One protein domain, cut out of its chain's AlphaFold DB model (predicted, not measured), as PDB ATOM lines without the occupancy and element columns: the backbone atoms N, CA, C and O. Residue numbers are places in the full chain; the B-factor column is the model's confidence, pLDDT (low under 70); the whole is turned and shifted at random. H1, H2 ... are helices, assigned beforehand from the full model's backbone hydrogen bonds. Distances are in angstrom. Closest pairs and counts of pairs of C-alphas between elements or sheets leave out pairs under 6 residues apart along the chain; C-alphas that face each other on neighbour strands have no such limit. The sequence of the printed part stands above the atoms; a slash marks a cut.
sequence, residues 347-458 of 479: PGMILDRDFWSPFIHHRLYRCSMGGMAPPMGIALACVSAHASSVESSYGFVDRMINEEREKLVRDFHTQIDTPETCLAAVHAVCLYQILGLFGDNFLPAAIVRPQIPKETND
ATOM      1  N   PRO A 347      41.072   5.495  13.301       89.00
ATOM      2  CA  PRO A 347      42.193   6.408  13.072       89.00
ATOM      3  C   PRO A 347      43.124   6.513  14.289       89.00
ATOM      4  O   PRO A 347      44.327   6.682  14.127       89.00
ATOM      5  N   GLY A 348      42.613   6.340  15.511       86.38
ATOM      6  CA  GLY A 348      43.464   6.225  16.700       86.38
ATOM      7  C   GLY A 348      44.311   4.948  16.679       86.38
ATOM      8  O   GLY A 348      45.507   4.993  16.967       86.38
ATOM      9  N   MET A 349      43.712   3.819  16.286       85.31
ATOM     10  CA  MET A 349      44.390   2.519  16.223       85.31
ATOM     11  C   MET A 349      45.485   2.463  15.147       85.31
ATOM     12  O   MET A 349      46.543   1.899  15.402       85.31
ATOM     13  N   ILE A 350      45.296   3.082  13.977       86.06
ATOM     14  CA  ILE A 350      46.280   3.021  12.875       86.06
ATOM     15  C   ILE A 350      47.583   3.812  13.123       86.06
ATOM     16  O   ILE A 350      48.519   3.729  12.325       86.06
ATOM     17  N   LEU A 351      47.670   4.552  14.234       86.44
ATOM     18  CA  LEU A 351      48.923   5.134  14.724       86.44
ATOM     19  C   LEU A 351      49.788   4.136  15.511       86.44
ATOM     20  O   LEU A 351      50.989   4.374  15.672       86.44
ATOM     21  N   ASP A 352      49.212   3.035  16.000       81.75
ATOM     22  CA  ASP A 352      49.986   1.964  16.620       81.75
ATOM     23  C   ASP A 352      50.814   1.232  15.551       81.75
ATOM     24  O   ASP A 352      50.394   1.013  14.413       81.75
ATOM     25  N   ARG A 353      52.041   0.869  15.916       73.44
ATOM     26  CA  ARG A 353      53.005   0.213  15.029       73.44
ATOM     27  C   ARG A 353      52.651  -1.250  14.790       73.44
ATOM     28  O   ARG A 353      52.995  -1.778  13.730       73.44
ATOM     29  N   ASP A 354      51.968  -1.855  15.760       72.62
ATOM     30  CA  ASP A 354      51.617  -3.271  15.765       72.62
ATOM     31  C   ASP A 354      50.143  -3.505  15.354       72.62
ATOM     32  O   ASP A 354      49.761  -4.641  15.077       72.62
ATOM     33  N   PHE A 355      49.334  -2.443  15.203       81.06
ATOM     34  CA  PHE A 355      47.984  -2.509  14.624       81.06
ATOM     35  C   PHE A 355      48.014  -2.509  13.090       81.06
ATOM     36  O   PHE A 355      48.760  -1.764  12.448       81.06
ATOM     37  N   TRP A 356      47.207  -3.378  12.482       75.19
ATOM     38  CA  TRP A 356      47.147  -3.588  11.035       75.19
ATOM     39  C   TRP A 356      45.724  -3.300  10.532       75.19
ATOM     40  O   TRP A 356      44.741  -3.608  11.200       75.19
ATOM     41  N   SER A 357      45.605  -2.687   9.351       79.69
ATOM     42  CA  SER A 357      44.302  -2.336   8.771       79.69
ATOM     43  C   SER A 357      43.508  -3.592   8.377       79.69
ATOM     44  O   SER A 357      44.053  -4.412   7.637       79.69
ATOM     45  N   PRO A 358      42.224  -3.721   8.769       72.12
ATOM     46  CA  PRO A 358      41.366  -4.812   8.311       72.12
ATOM     47  C   PRO A 358      40.862  -4.597   6.873       72.12
ATOM     48  O   PRO A 358      40.387  -5.536   6.249       72.12
ATOM     49  N   PHE A 359      40.955  -3.370   6.341       74.38
ATOM     50  CA  PHE A 359      40.407  -3.013   5.027       74.38
ATOM     51  C   PHE A 359      41.392  -3.241   3.873       74.38
ATOM     52  O   PHE A 359      40.976  -3.559   2.765       74.38
ATOM     53  N   ILE A 360      42.693  -3.035   4.111       79.25
ATOM     54  CA  ILE A 360      43.745  -3.117   3.085       79.25
ATOM     55  C   ILE A 360      44.998  -3.708   3.727       79.25
ATOM     56  O   ILE A 360      45.557  -3.138   4.666       79.25
ATOM     57  N   HIS A 361      45.454  -4.849   3.211       78.44
ATOM     58  CA  HIS A 361      46.606  -5.557   3.758       78.44
ATOM     59  C   HIS A 361      47.899  -4.737   3.610       78.44
ATOM     60  O   HIS A 361      48.255  -4.281   2.524       78.44
ATOM     61  N   HIS A 362      48.643  -4.574   4.708       69.31
ATOM     62  CA  HIS A 362      49.720  -3.581   4.805       69.31
ATOM     63  C   HIS A 362      50.864  -3.752   3.785       69.31
ATOM     64  O   HIS A 362      51.604  -2.798   3.546       69.31
ATOM     65  N   ARG A 363      51.068  -4.958   3.228       71.94
ATOM     66  CA  ARG A 363      52.116  -5.226   2.221       71.94
ATOM     67  C   ARG A 363      51.783  -4.639   0.847       71.94
ATOM     68  O   ARG A 363      52.691  -4.482   0.046       71.94
ATOM     69  N   LEU A 364      50.519  -4.286   0.597       73.38
ATOM     70  CA  LEU A 364      50.051  -3.770  -0.694       73.38
ATOM     71  C   LEU A 364      50.440  -2.303  -0.950       73.38
ATOM     72  O   LEU A 364      50.363  -1.855  -2.083       73.38
ATOM     73  N   TYR A 365      50.849  -1.550   0.080       74.44
ATOM     74  CA  TYR A 365      51.288  -0.148  -0.059       74.44
ATOM     75  C   TYR A 365      52.492   0.244   0.824       74.44
ATOM     76  O   TYR A 365      53.013   1.364   0.737       74.44
ATOM     77  N   ARG A 366      52.984  -0.671   1.674       67.19
ATOM     78  CA  ARG A 366      54.336  -0.581   2.250       67.19
ATOM     79  C   ARG A 366      55.306  -1.260   1.284       67.19
ATOM     80  O   ARG A 366      55.395  -2.483   1.262       67.19
ATOM     81  N   CYS A 367      56.035  -0.456   0.510       53.91
ATOM     82  CA  CYS A 367      57.058  -0.916  -0.431       53.91
ATOM     83  C   CYS A 367      58.024  -1.913   0.235       53.91
ATOM     84  O   CYS A 367      58.544  -1.648   1.326       53.91
ATOM     85  N   SER A 368      58.319  -3.015  -0.460       50.22
ATOM     86  CA  SER A 368      59.190  -4.117  -0.015       50.22
ATOM     87  C   SER A 368      60.583  -3.676   0.464       50.22
ATOM     88  O   SER A 368      61.165  -4.314   1.339       50.22
ATOM     89  N   MET A 369      61.100  -2.541  -0.025       53.53
ATOM     90  CA  MET A 369      62.369  -1.947   0.426       53.53
ATOM     91  C   MET A 369      62.263  -1.052   1.682       53.53
ATOM     92  O   MET A 369      63.228  -0.369   2.043       53.53
ATOM     93  N   GLY A 370      61.118  -1.050   2.372       58.69
ATOM     94  CA  GLY A 370      60.896  -0.298   3.612       58.69
ATOM     95  C   GLY A 370      60.481   1.159   3.393       58.69
ATOM     96  O   GLY A 370      60.960   2.046   4.100       58.69
ATOM     97  N   GLY A 371      59.617   1.401   2.403       70.81
ATOM     98  CA  GLY A 371      58.964   2.693   2.154       70.81
ATOM     99  C   GLY A 371      57.452   2.631   2.394       70.81
ATOM    100  O   GLY A 371      56.884   1.552   2.537       70.81
ATOM    101  N   MET A 372      56.791   3.786   2.410       82.56
ATOM    102  CA  MET A 372      55.329   3.902   2.435       82.56
ATOM    103  C   MET A 372      54.913   4.941   1.394       82.56
ATOM    104  O   MET A 372      55.576   5.973   1.280       82.56
ATOM    105  N   ALA A 373      53.859   4.655   0.629       86.75
ATOM    106  CA  ALA A 373      53.386   5.550  -0.424       86.75
ATOM    107  C   ALA A 373      52.977   6.938   0.136       86.75
ATOM    108  O   ALA A 373      52.425   7.003   1.245       86.75
ATOM    109  N   PRO A 374      53.226   8.049  -0.594       89.06
ATOM    110  CA  PRO A 374      53.063   9.402  -0.057       89.06
ATOM    111  C   PRO A 374      51.673   9.737   0.514       89.06
ATOM    112  O   PRO A 374      51.653  10.296   1.613       89.06
ATOM    113  N   PRO A 375      50.532   9.364  -0.113       91.88
ATOM    114  CA  PRO A 375      49.205   9.673   0.432       91.88
ATOM    115  C   PRO A 375      49.001   9.136   1.849       91.88
ATOM    116  O   PRO A 375      48.531   9.854   2.728       91.88
ATOM    117  N   MET A 376      49.441   7.901   2.103       90.25
ATOM    118  CA  MET A 376      49.338   7.278   3.422       90.25
ATOM    119  C   MET A 376      50.348   7.862   4.423       90.25
ATOM    120  O   MET A 376      50.062   7.961   5.615       90.25
ATOM    121  N   GLY A 377      51.518   8.301   3.947       90.62
ATOM    122  CA  GLY A 377      52.476   9.057   4.759       90.62
ATOM    123  C   GLY A 377      51.910  10.381   5.273       90.62
ATOM    124  O   GLY A 377      52.076  10.695   6.451       90.62
ATOM    125  N   ILE A 378      51.205  11.117   4.412       93.69
ATOM    126  CA  ILE A 378      50.525  12.366   4.772       93.69
ATOM    127  C   ILE A 378      49.333  12.062   5.690       93.69
ATOM    128  O   ILE A 378      49.234  12.657   6.762       93.69
ATOM    129  N   ALA A 379      48.500  11.072   5.355       93.75
ATOM    130  CA  ALA A 379      47.333  10.712   6.159       93.75
ATOM    131  C   ALA A 379      47.698  10.327   7.601       93.75
ATOM    132  O   ALA A 379      47.079  10.832   8.535       93.75
ATOM    133  N   LEU A 380      48.739   9.514   7.825       91.88
ATOM    134  CA  LEU A 380      49.179   9.193   9.190       91.88
ATOM    135  C   LEU A 380      49.758  10.407   9.938       91.88
ATOM    136  O   LEU A 380      49.625  10.477  11.161       91.88
ATOM    137  N   ALA A 381      50.353  11.385   9.246       93.81
ATOM    138  CA  ALA A 381      50.789  12.641   9.861       93.81
ATOM    139  C   ALA A 381      49.595  13.535  10.248       93.81
ATOM    140  O   ALA A 381      49.558  14.056  11.361       93.81
ATOM    141  N   CYS A 382      48.586  13.641   9.381       93.62
ATOM    142  CA  CYS A 382      47.307  14.306   9.639       93.62
ATOM    143  C   CYS A 382      46.553  13.688  10.831       93.62
ATOM    144  O   CYS A 382      46.163  14.398  11.757       93.62
ATOM    145  N   VAL A 383      46.420  12.358  10.858       92.31
ATOM    146  CA  VAL A 383      45.824  11.603  11.973       92.31
ATOM    147  C   VAL A 383      46.635  11.801  13.264       92.31
ATOM    148  O   VAL A 383      46.051  11.998  14.327       92.31
ATOM    149  N   SER A 384      47.972  11.831  13.186       91.56
ATOM    150  CA  SER A 384      48.837  12.136  14.341       91.56
ATOM    151  C   SER A 384      48.632  13.560  14.863       91.56
ATOM    152  O   SER A 384      48.603  13.761  16.075       91.56
ATOM    153  N   ALA A 385      48.474  14.542  13.968       91.12
ATOM    154  CA  ALA A 385      48.204  15.927  14.336       91.12
ATOM    155  C   ALA A 385      46.867  16.039  15.084       91.12
ATOM    156  O   ALA A 385      46.850  16.579  16.187       91.12
ATOM    157  N   HIS A 386      45.799  15.435  14.553       87.94
ATOM    158  CA  HIS A 386      44.473  15.373  15.186       87.94
ATOM    159  C   HIS A 386      44.483  14.635  16.534       87.94
ATOM    160  O   HIS A 386      43.856  15.060  17.497       87.94
ATOM    161  N   ALA A 387      45.252  13.550  16.650       86.88
ATOM    162  CA  ALA A 387      45.462  12.855  17.920       86.88
ATOM    163  C   ALA A 387      46.330  13.651  18.921       86.88
ATOM    164  O   ALA A 387      46.524  13.201  20.047       86.88
ATOM    165  N   SER A 388      46.879  14.807  18.532       86.00
ATOM    166  CA  SER A 388      47.725  15.663  19.378       86.00
ATOM    167  C   SER A 388      47.193  17.088  19.567       86.00
ATOM    168  O   SER A 388      47.779  17.851  20.335       86.00
ATOM    169  N   SER A 389      46.108  17.462  18.880       85.19
ATOM    170  CA  SER A 389      45.521  18.796  18.975       85.19
ATOM    171  C   SER A 389      44.856  19.032  20.327       85.19
ATOM    172  O   SER A 389      44.204  18.161  20.896       85.19
ATOM    173  N   VAL A 390      45.018  20.256  20.816       83.25
ATOM    174  CA  VAL A 390      44.269  20.817  21.944       83.25
ATOM    175  C   VAL A 390      43.055  21.591  21.430       83.25
ATOM    176  O   VAL A 390      43.023  21.987  20.264       83.25
ATOM    177  N   GLU A 391      42.094  21.869  22.309       80.31
ATOM    178  CA  GLU A 391      40.820  22.537  21.997       80.31
ATOM    179  C   GLU A 391      40.977  23.812  21.144       80.31
ATOM    180  O   GLU A 391      40.341  23.957  20.103       80.31
ATOM    181  N   SER A 392      41.930  24.681  21.493       81.62
ATOM    182  CA  SER A 392      42.244  25.917  20.755       81.62
ATOM    183  C   SER A 392      42.902  25.717  19.379       81.62
ATOM    184  O   SER A 392      43.195  26.697  18.693       81.62
ATOM    185  N   SER A 393      43.159  24.473  18.967       84.56
ATOM    186  CA  SER A 393      43.848  24.120  17.717       84.56
ATOM    187  C   SER A 393      43.045  23.219  16.772       84.56
ATOM    188  O   SER A 393      43.440  23.106  15.610       84.56
ATOM    189  N   TYR A 394      41.914  22.637  17.204       84.31
ATOM    190  CA  TYR A 394      41.113  21.735  16.361       84.31
ATOM    191  C   TYR A 394      40.726  22.381  15.025       84.31
ATOM    192  O   TYR A 394      41.053  21.831  13.982       84.31
ATOM    193  N   GLY A 395      40.166  23.597  15.022       84.19
ATOM    194  CA  GLY A 395      39.772  24.289  13.782       84.19
ATOM    195  C   GLY A 395      40.924  24.638  12.820       84.19
ATOM    196  O   GLY A 395      40.688  24.892  11.641       84.19
ATOM    197  N   PHE A 396      42.182  24.631  13.283       89.94
ATOM    198  CA  PHE A 396      43.347  24.707  12.393       89.94
ATOM    199  C   PHE A 396      43.691  23.330  11.807       89.94
ATOM    200  O   PHE A 396      43.931  23.216  10.606       89.94
ATOM    201  N   VAL A 397      43.706  22.295  12.652       90.19
ATOM    202  CA  VAL A 397      44.084  20.926  12.270       90.19
ATOM    203  C   VAL A 397      43.028  20.277  11.373       90.19
ATOM    204  O   VAL A 397      43.394  19.682  10.366       90.19
ATOM    205  N   ASP A 398      41.741  20.454  11.664       86.88
ATOM    206  CA  ASP A 398      40.639  20.027  10.798       86.88
ATOM    207  C   ASP A 398      40.727  20.696   9.418       86.88
ATOM    208  O   ASP A 398      40.738  20.003   8.403       86.88
ATOM    209  N   ARG A 399      40.913  22.023   9.342       89.44
ATOM    210  CA  ARG A 399      41.107  22.703   8.050       89.44
ATOM    211  C   ARG A 399      42.296  22.131   7.268       89.44
ATOM    212  O   ARG A 399      42.144  21.861   6.084       89.44
ATOM    213  N   MET A 400      43.437  21.891   7.914       93.44
ATOM    214  CA  MET A 400      44.609  21.263   7.285       93.44
ATOM    215  C   MET A 400      44.302  19.843   6.760       93.44
ATOM    216  O   MET A 400      44.769  19.459   5.689       93.44
ATOM    217  N   ILE A 401      43.501  19.062   7.491       91.62
ATOM    218  CA  ILE A 401      43.060  17.715   7.088       91.62
ATOM    219  C   ILE A 401      42.093  17.784   5.902       91.62
ATOM    220  O   ILE A 401      42.231  17.014   4.951       91.62
ATOM    221  N   ASN A 402      41.151  18.728   5.924       90.75
ATOM    222  CA  ASN A 402      40.261  19.012   4.805       90.75
ATOM    223  C   ASN A 402      41.066  19.442   3.564       90.75
ATOM    224  O   ASN A 402      40.856  18.890   2.490       90.75
ATOM    225  N   GLU A 403      42.033  20.354   3.700       93.00
ATOM    226  CA  GLU A 403      42.886  20.825   2.599       93.00
ATOM    227  C   GLU A 403      43.691  19.687   1.943       93.00
ATOM    228  O   GLU A 403      43.680  19.569   0.714       93.00
ATOM    229  N   GLU A 404      44.322  18.803   2.727       94.19
ATOM    230  CA  GLU A 404      45.033  17.628   2.195       94.19
ATOM    231  C   GLU A 404      44.085  16.551   1.629       94.19
ATOM    232  O   GLU A 404      44.448  15.891   0.652       94.19
ATOM    233  N   ARG A 405      42.852  16.403   2.147       93.38
ATOM    234  CA  ARG A 405      41.819  15.557   1.514       93.38
ATOM    235  C   ARG A 405      41.424  16.102   0.146       93.38
ATOM    236  O   ARG A 405      41.501  15.368  -0.834       93.38
ATOM    237  N   GLU A 406      41.006  17.365   0.062       92.00
ATOM    238  CA  GLU A 406      40.529  17.957  -1.196       92.00
ATOM    239  C   GLU A 406      41.633  17.984  -2.262       92.00
ATOM    240  O   GLU A 406      41.373  17.787  -3.448       92.00
ATOM    241  N   LYS A 407      42.884  18.187  -1.840       93.75
ATOM    242  CA  LYS A 407      44.079  18.041  -2.677       93.75
ATOM    243  C   LYS A 407      44.234  16.610  -3.193       93.75
ATOM    244  O   LYS A 407      44.264  16.421  -4.402       93.75
ATOM    245  N   LEU A 408      44.229  15.606  -2.313       93.56
ATOM    246  CA  LEU A 408      44.334  14.200  -2.712       93.56
ATOM    247  C   LEU A 408      43.187  13.747  -3.635       93.56
ATOM    248  O   LEU A 408      43.417  12.915  -4.506       93.56
ATOM    249  N   VAL A 409      41.975  14.291  -3.476       91.50
ATOM    250  CA  VAL A 409      40.822  13.990  -4.343       91.50
ATOM    251  C   VAL A 409      40.974  14.614  -5.736       91.50
ATOM    252  O   VAL A 409      40.750  13.921  -6.726       91.50
ATOM    253  N   ARG A 410      41.394  15.885  -5.845       92.50
ATOM    254  CA  ARG A 410      41.683  16.520  -7.151       92.50
ATOM    255  C   ARG A 410      42.842  15.828  -7.868       92.50
ATOM    256  O   ARG A 410      42.749  15.487  -9.049       92.50
ATOM    257  N   ASP A 411      43.915  15.582  -7.128       90.06
ATOM    258  CA  ASP A 411      45.169  15.058  -7.654       90.06
ATOM    259  C   ASP A 411      45.142  13.520  -7.776       90.06
ATOM    260  O   ASP A 411      46.134  12.929  -8.196       90.06
ATOM    261  N   PHE A 412      44.020  12.853  -7.455       89.69
ATOM    262  CA  PHE A 412      43.894  11.386  -7.409       89.69
ATOM    263  C   PHE A 412      44.340  10.701  -8.706       89.69
ATOM    264  O   PHE A 412      44.976   9.653  -8.667       89.69
ATOM    265  N   HIS A 413      44.080  11.329  -9.855       88.25
ATOM    266  CA  HIS A 413      44.510  10.845 -11.167       88.25
ATOM    267  C   HIS A 413      46.038  10.653 -11.279       88.25
ATOM    268  O   HIS A 413      46.479   9.743 -11.969       88.25
ATOM    269  N   THR A 414      46.840  11.437 -10.545       87.69
ATOM    270  CA  THR A 414      48.314  11.310 -10.459       87.69
ATOM    271  C   THR A 414      48.792  10.201  -9.512       87.69
ATOM    272  O   THR A 414      49.989   9.976  -9.362       87.69
ATOM    273  N   GLN A 415      47.872   9.543  -8.802       80.50
ATOM    274  CA  GLN A 415      48.171   8.470  -7.849       80.50
ATOM    275  C   GLN A 415      47.910   7.076  -8.450       80.50
ATOM    276  O   GLN A 415      48.190   6.071  -7.798       80.50
ATOM    277  N   ILE A 416      47.388   7.011  -9.682       82.06
ATOM    278  CA  ILE A 416      47.021   5.770 -10.384       82.06
ATOM    279  C   ILE A 416      48.253   5.086 -11.012       82.06
ATOM    280  O   ILE A 416      48.243   3.869 -11.178       82.06
ATOM    281  N   ASP A 417      49.341   5.830 -11.254       81.06
ATOM    282  CA  ASP A 417      50.626   5.394 -11.836       81.06
ATOM    283  C   ASP A 417      51.198   4.078 -11.272       81.06
ATOM    284  O   ASP A 417      51.948   3.378 -11.950       81.06
ATOM    285  N   THR A 418      50.888   3.754 -10.012       84.69
ATOM    286  CA  THR A 418      51.292   2.509  -9.340       84.69
ATOM    287  C   THR A 418      50.161   1.993  -8.444       84.69
ATOM    288  O   THR A 418      49.560   2.788  -7.711       84.69
ATOM    289  N   PRO A 419      49.870   0.675  -8.434       83.06
ATOM    290  CA  PRO A 419      48.779   0.118  -7.633       83.06
ATOM    291  C   PRO A 419      48.980   0.351  -6.128       83.06
ATOM    292  O   PRO A 419      48.011   0.596  -5.412       83.06
ATOM    293  N   GLU A 420      50.227   0.371  -5.648       84.25
ATOM    294  CA  GLU A 420      50.566   0.679  -4.257       84.25
ATOM    295  C   GLU A 420      50.170   2.105  -3.855       84.25
ATOM    296  O   GLU A 420      49.717   2.340  -2.730       84.25
ATOM    297  N   THR A 421      50.332   3.067  -4.768       87.94
ATOM    298  CA  THR A 421      50.009   4.478  -4.522       87.94
ATOM    299  C   THR A 421      48.510   4.727  -4.656       87.94
ATOM    300  O   THR A 421      47.943   5.443  -3.829       87.94
ATOM    301  N   CYS A 422      47.843   4.050  -5.594       88.50
ATOM    302  CA  CYS A 422      46.389   4.076  -5.742       88.50
ATOM    303  C   CYS A 422      45.688   3.525  -4.485       88.50
ATOM    304  O   CYS A 422      44.854   4.206  -3.883       88.50
ATOM    305  N   LEU A 423      46.099   2.343  -4.003       88.69
ATOM    306  CA  LEU A 423      45.578   1.757  -2.762       88.69
ATOM    307  C   LEU A 423      45.844   2.653  -1.544       88.69
ATOM    308  O   LEU A 423      44.958   2.837  -0.710       88.69
ATOM    309  N   ALA A 424      47.029   3.266  -1.455       90.38
ATOM    310  CA  ALA A 424      47.346   4.229  -0.401       90.38
ATOM    311  C   ALA A 424      46.487   5.502  -0.458       90.38
ATOM    312  O   ALA A 424      46.122   6.030   0.592       90.38
ATOM    313  N   ALA A 425      46.162   5.998  -1.654       91.75
ATOM    314  CA  ALA A 425      45.298   7.158  -1.842       91.75
ATOM    315  C   ALA A 425      43.854   6.855  -1.414       91.75
ATOM    316  O   ALA A 425      43.281   7.611  -0.629       91.75
ATOM    317  N   VAL A 426      43.300   5.708  -1.826       89.88
ATOM    318  CA  VAL A 426      41.975   5.242  -1.372       89.88
ATOM    319  C   VAL A 426      41.946   5.067   0.153       89.88
ATOM    320  O   VAL A 426      40.997   5.503   0.811       89.88
ATOM    321  N   HIS A 427      43.005   4.502   0.746       90.69
ATOM    322  CA  HIS A 427      43.117   4.343   2.202       90.69
ATOM    323  C   HIS A 427      43.149   5.691   2.936       90.69
ATOM    324  O   HIS A 427      42.428   5.883   3.918       90.69
ATOM    325  N   ALA A 428      43.945   6.639   2.441       92.88
ATOM    326  CA  ALA A 428      44.044   7.989   2.984       92.88
ATOM    327  C   ALA A 428      42.701   8.738   2.925       92.88
ATOM    328  O   ALA A 428      42.287   9.319   3.928       92.88
ATOM    329  N   VAL A 429      41.969   8.650   1.805       91.69
ATOM    330  CA  VAL A 429      40.612   9.215   1.686       91.69
ATOM    331  C   VAL A 429      39.662   8.600   2.718       91.69
ATOM    332  O   VAL A 429      38.929   9.341   3.372       91.69
ATOM    333  N   CYS A 430      39.712   7.283   2.951       89.69
ATOM    334  CA  CYS A 430      38.902   6.643   3.995       89.69
ATOM    335  C   CYS A 430      39.237   7.168   5.404       89.69
ATOM    336  O   CYS A 430      38.326   7.423   6.189       89.69
ATOM    337  N   LEU A 431      40.518   7.390   5.726       91.31
ATOM    338  CA  LEU A 431      40.931   7.971   7.013       91.31
ATOM    339  C   LEU A 431      40.424   9.407   7.191       91.31
ATOM    340  O   LEU A 431      39.832   9.718   8.224       91.31
ATOM    341  N   TYR A 432      40.604  10.266   6.183       92.56
ATOM    342  CA  TYR A 432      40.086  11.639   6.202       92.56
ATOM    343  C   TYR A 432      38.559  11.680   6.298       92.56
ATOM    344  O   TYR A 432      37.997  12.567   6.939       92.56
ATOM    345  N   GLN A 433      37.880  10.712   5.682       88.81
ATOM    346  CA  GLN A 433      36.430  10.629   5.711       88.81
ATOM    347  C   GLN A 433      35.894  10.183   7.076       88.81
ATOM    348  O   GLN A 433      34.881  10.716   7.522       88.81
ATOM    349  N   ILE A 434      36.575   9.254   7.755       87.69
ATOM    350  CA  ILE A 434      36.242   8.837   9.125       87.69
ATOM    351  C   ILE A 434      36.514   9.981  10.116       87.69
ATOM    352  O   ILE A 434      35.669  10.255  10.966       87.69
ATOM    353  N   LEU A 435      37.635  10.703   9.973       86.50
ATOM    354  CA  LEU A 435      37.914  11.919  10.750       86.50
ATOM    355  C   LEU A 435      36.775  12.944  10.607       86.50
ATOM    356  O   LEU A 435      36.172  13.322  11.607       86.50
ATOM    357  N   GLY A 436      36.402  13.310   9.376       84.19
ATOM    358  CA  GLY A 436      35.315  14.266   9.114       84.19
ATOM    359  C   GLY A 436      33.895  13.772   9.447       84.19
ATOM    360  O   GLY A 436      32.971  14.579   9.473       84.19
ATOM    361  N   LEU A 437      33.702  12.470   9.696       83.25
ATOM    362  CA  LEU A 437      32.421  11.887  10.131       83.25
ATOM    363  C   LEU A 437      32.203  11.982  11.646       83.25
ATOM    364  O   LEU A 437      31.059  12.075  12.085       83.25
ATOM    365  N   PHE A 438      33.274  11.920  12.441       77.88
ATOM    366  CA  PHE A 438      33.175  11.790  13.898       77.88
ATOM    367  C   PHE A 438      33.891  12.900  14.688       77.88
ATOM    368  O   PHE A 438      33.534  13.109  15.847       77.88
ATOM    369  N   GLY A 439      34.854  13.622  14.105       66.62
ATOM    370  CA  GLY A 439      35.555  14.760  14.720       66.62
ATOM    371  C   GLY A 439      36.497  14.397  15.877       66.62
ATOM    372  O   GLY A 439      37.068  13.305  15.902       66.62
ATOM    373  N   ASP A 440      36.609  15.317  16.845       59.00
ATOM    374  CA  ASP A 440      37.491  15.441  18.037       59.00
ATOM    375  C   ASP A 440      37.504  14.248  19.031       59.00
ATOM    376  O   ASP A 440      37.881  14.350  20.197       59.00
ATOM    377  N   ASN A 441      37.007  13.098  18.602       53.19
ATOM    378  CA  ASN A 441      36.248  12.148  19.404       53.19
ATOM    379  C   ASN A 441      36.980  10.812  19.634       53.19
ATOM    380  O   ASN A 441      36.404   9.864  20.184       53.19
ATOM    381  N   PHE A 442      38.235  10.724  19.189       58.62
ATOM    382  CA  PHE A 442      39.074   9.528  19.235       58.62
ATOM    383  C   PHE A 442      40.137   9.689  20.322       58.62
ATOM    384  O   PHE A 442      40.846  10.692  20.344       58.62
ATOM    385  N   LEU A 443      40.290   8.699  21.207       46.31
ATOM    386  CA  LEU A 443      41.321   8.747  22.248       46.31
ATOM    387  C   LEU A 443      42.724   8.790  21.608       46.31
ATOM    388  O   LEU A 443      43.064   7.860  20.868       46.31
ATOM    389  N   PRO A 444      43.560   9.805  21.909       43.72
ATOM    390  CA  PRO A 444      44.944   9.850  21.457       43.72
ATOM    391  C   PRO A 444      45.712   8.569  21.773       43.72
ATOM    392  O   PRO A 444      45.687   8.102  22.910       43.72
ATOM    393  N   ALA A 445      46.515   8.074  20.828       43.19
ATOM    394  CA  ALA A 445      47.449   6.966  21.072       43.19
ATOM    395  C   ALA A 445      48.519   7.292  22.147       43.19
ATOM    396  O   ALA A 445      49.217   6.405  22.632       43.19
ATOM    397  N   ALA A 446      48.644   8.568  22.536       39.41
ATOM    398  CA  ALA A 446      49.453   9.026  23.664       39.41
ATOM    399  C   ALA A 446      48.779   8.825  25.040       39.41
ATOM    400  O   ALA A 446      49.479   8.810  26.054       39.41
ATOM    401  N   ILE A 447      47.452   8.644  25.099       43.16
ATOM    402  CA  ILE A 447      46.792   8.118  26.297       43.16
ATOM    403  C   ILE A 447      47.124   6.632  26.351       43.16
ATOM    404  O   ILE A 447      46.671   5.845  25.519       43.16
ATOM    405  N   VAL A 448      47.920   6.245  27.347       38.75
ATOM    406  CA  VAL A 448      48.241   4.842  27.610       38.75
ATOM    407  C   VAL A 448      46.943   4.113  27.955       38.75
ATOM    408  O   VAL A 448      46.478   4.170  29.094       38.75
ATOM    409  N   ARG A 449      46.361   3.413  26.969       41.88
ATOM    410  CA  ARG A 449      45.326   2.406  27.223       41.88
ATOM    411  C   ARG A 449      45.867   1.457  28.305       41.88
ATOM    412  O   ARG A 449      47.038   1.070  28.202       41.88
ATOM    413  N   PRO A 450      45.077   1.088  29.332       36.81
ATOM    414  CA  PRO A 450      45.492   0.080  30.299       36.81
ATOM    415  C   PRO A 450      46.015  -1.141  29.545       36.81
ATOM    416  O   PRO A 450      45.354  -1.603  28.616       36.81
ATOM    417  N   GLN A 451      47.227  -1.589  29.879       41.38
ATOM    418  CA  GLN A 451      47.952  -2.602  29.109       41.38
ATOM    419  C   GLN A 451      47.178  -3.924  29.124       41.38
ATOM    420  O   GLN A 451      47.324  -4.729  30.044       41.38
ATOM    421  N   ILE A 452      46.340  -4.130  28.106       49.62
ATOM    422  CA  ILE A 452      45.647  -5.394  27.871       49.62
ATOM    423  C   ILE A 452      46.756  -6.447  27.703       49.62
ATOM    424  O   ILE A 452      47.659  -6.210  26.892       49.62
ATOM    425  N   PRO A 453      46.772  -7.548  28.483       46.91
ATOM    426  CA  PRO A 453      47.912  -8.458  28.519       46.91
ATOM    427  C   PRO A 453      48.329  -8.884  27.116       46.91
ATOM    428  O   PRO A 453      47.485  -9.323  26.336       46.91
ATOM    429  N   LYS A 454      49.622  -8.730  26.797       49.06
ATOM    430  CA  LYS A 454      50.177  -8.853  25.436       49.06
ATOM    431  C   LYS A 454      49.687 -10.112  24.707       49.06
ATOM    432  O   LYS A 454      49.267 -10.034  23.562       49.06
ATOM    433  N   GLU A 455      49.644 -11.219  25.437       50.69
ATOM    434  CA  GLU A 455      49.108 -12.535  25.071       50.69
ATOM    435  C   GLU A 455      47.689 -12.506  24.463       50.69
ATOM    436  O   GLU A 455      47.398 -13.251  23.536       50.69
ATOM    437  N   THR A 456      46.808 -11.607  24.915       50.03
ATOM    438  CA  THR A 456      45.446 -11.441  24.367       50.03
ATOM    439  C   THR A 456      45.414 -10.656  23.055       50.03
ATOM    440  O   THR A 456      44.586 -10.954  22.195       50.03
ATOM    441  N   ASN A 457      46.329  -9.698  22.866       50.12
ATOM    442  CA  ASN A 457      46.519  -9.016  21.584       50.12
ATOM    443  C   ASN A 457      47.227  -9.935  20.581       50.12
ATOM    444  O   ASN A 457      46.809  -9.990  19.429       50.12
ATOM    445  N   ASP A 458      48.238 -10.693  21.018       56.84
ATOM    446  CA  ASP A 458      48.899 -11.712  20.198       56.84
ATOM    447  C   ASP A 458      47.880 -12.784  19.753       56.84
ATOM    448  O   ASP A 458      47.795 -13.068  18.560       56.84
TER     449      ASP A 458
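Overview. This is residues 347 to 458 of the 479 residues of an uncharacterized protein of Petromyces alliaceus (UniProt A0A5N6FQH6). What shape is it? After residues 347 to 373, with no named element, H1, H2 and H3 make an up-and-down bundle; residues 448 to 456 of a tail ending in H4 stick out. How large is it? The 112 printed residues, with four named helices, are compact, radius of gyration of the C-alphas 14.8 A, spans 43 by 38 by 21 A. The class is all helix.

Arrangement. What touches, for instance? H1, residues 374 to 386, and H2, residues 391 to 415, a hairpin, touch, closest at C-alphas 382 and 401, 6.0 A. H3, residues 419 to 438, touches H1 at a shallow tilt of 21 degrees, closest at C-alphas 375 and 425, 5.2 A. What of backbones? Every O i to N i+4 pair is within hydrogen-bond range in H1, H3 and H4, residues 454 to 458; in H2, 15 of 21.

Along the chain. Where does H1 begin? C-alpha 374 is at (53.063, 9.402, -0.057). Where does H4 end? C-alpha 458 is at (48.899, -11.712, 20.198).

Size, cuts and confidence. Any cut? The printed part has no cut. Where is pLDDT under 70? At residues 362, 366 to 370 and 439 to 458.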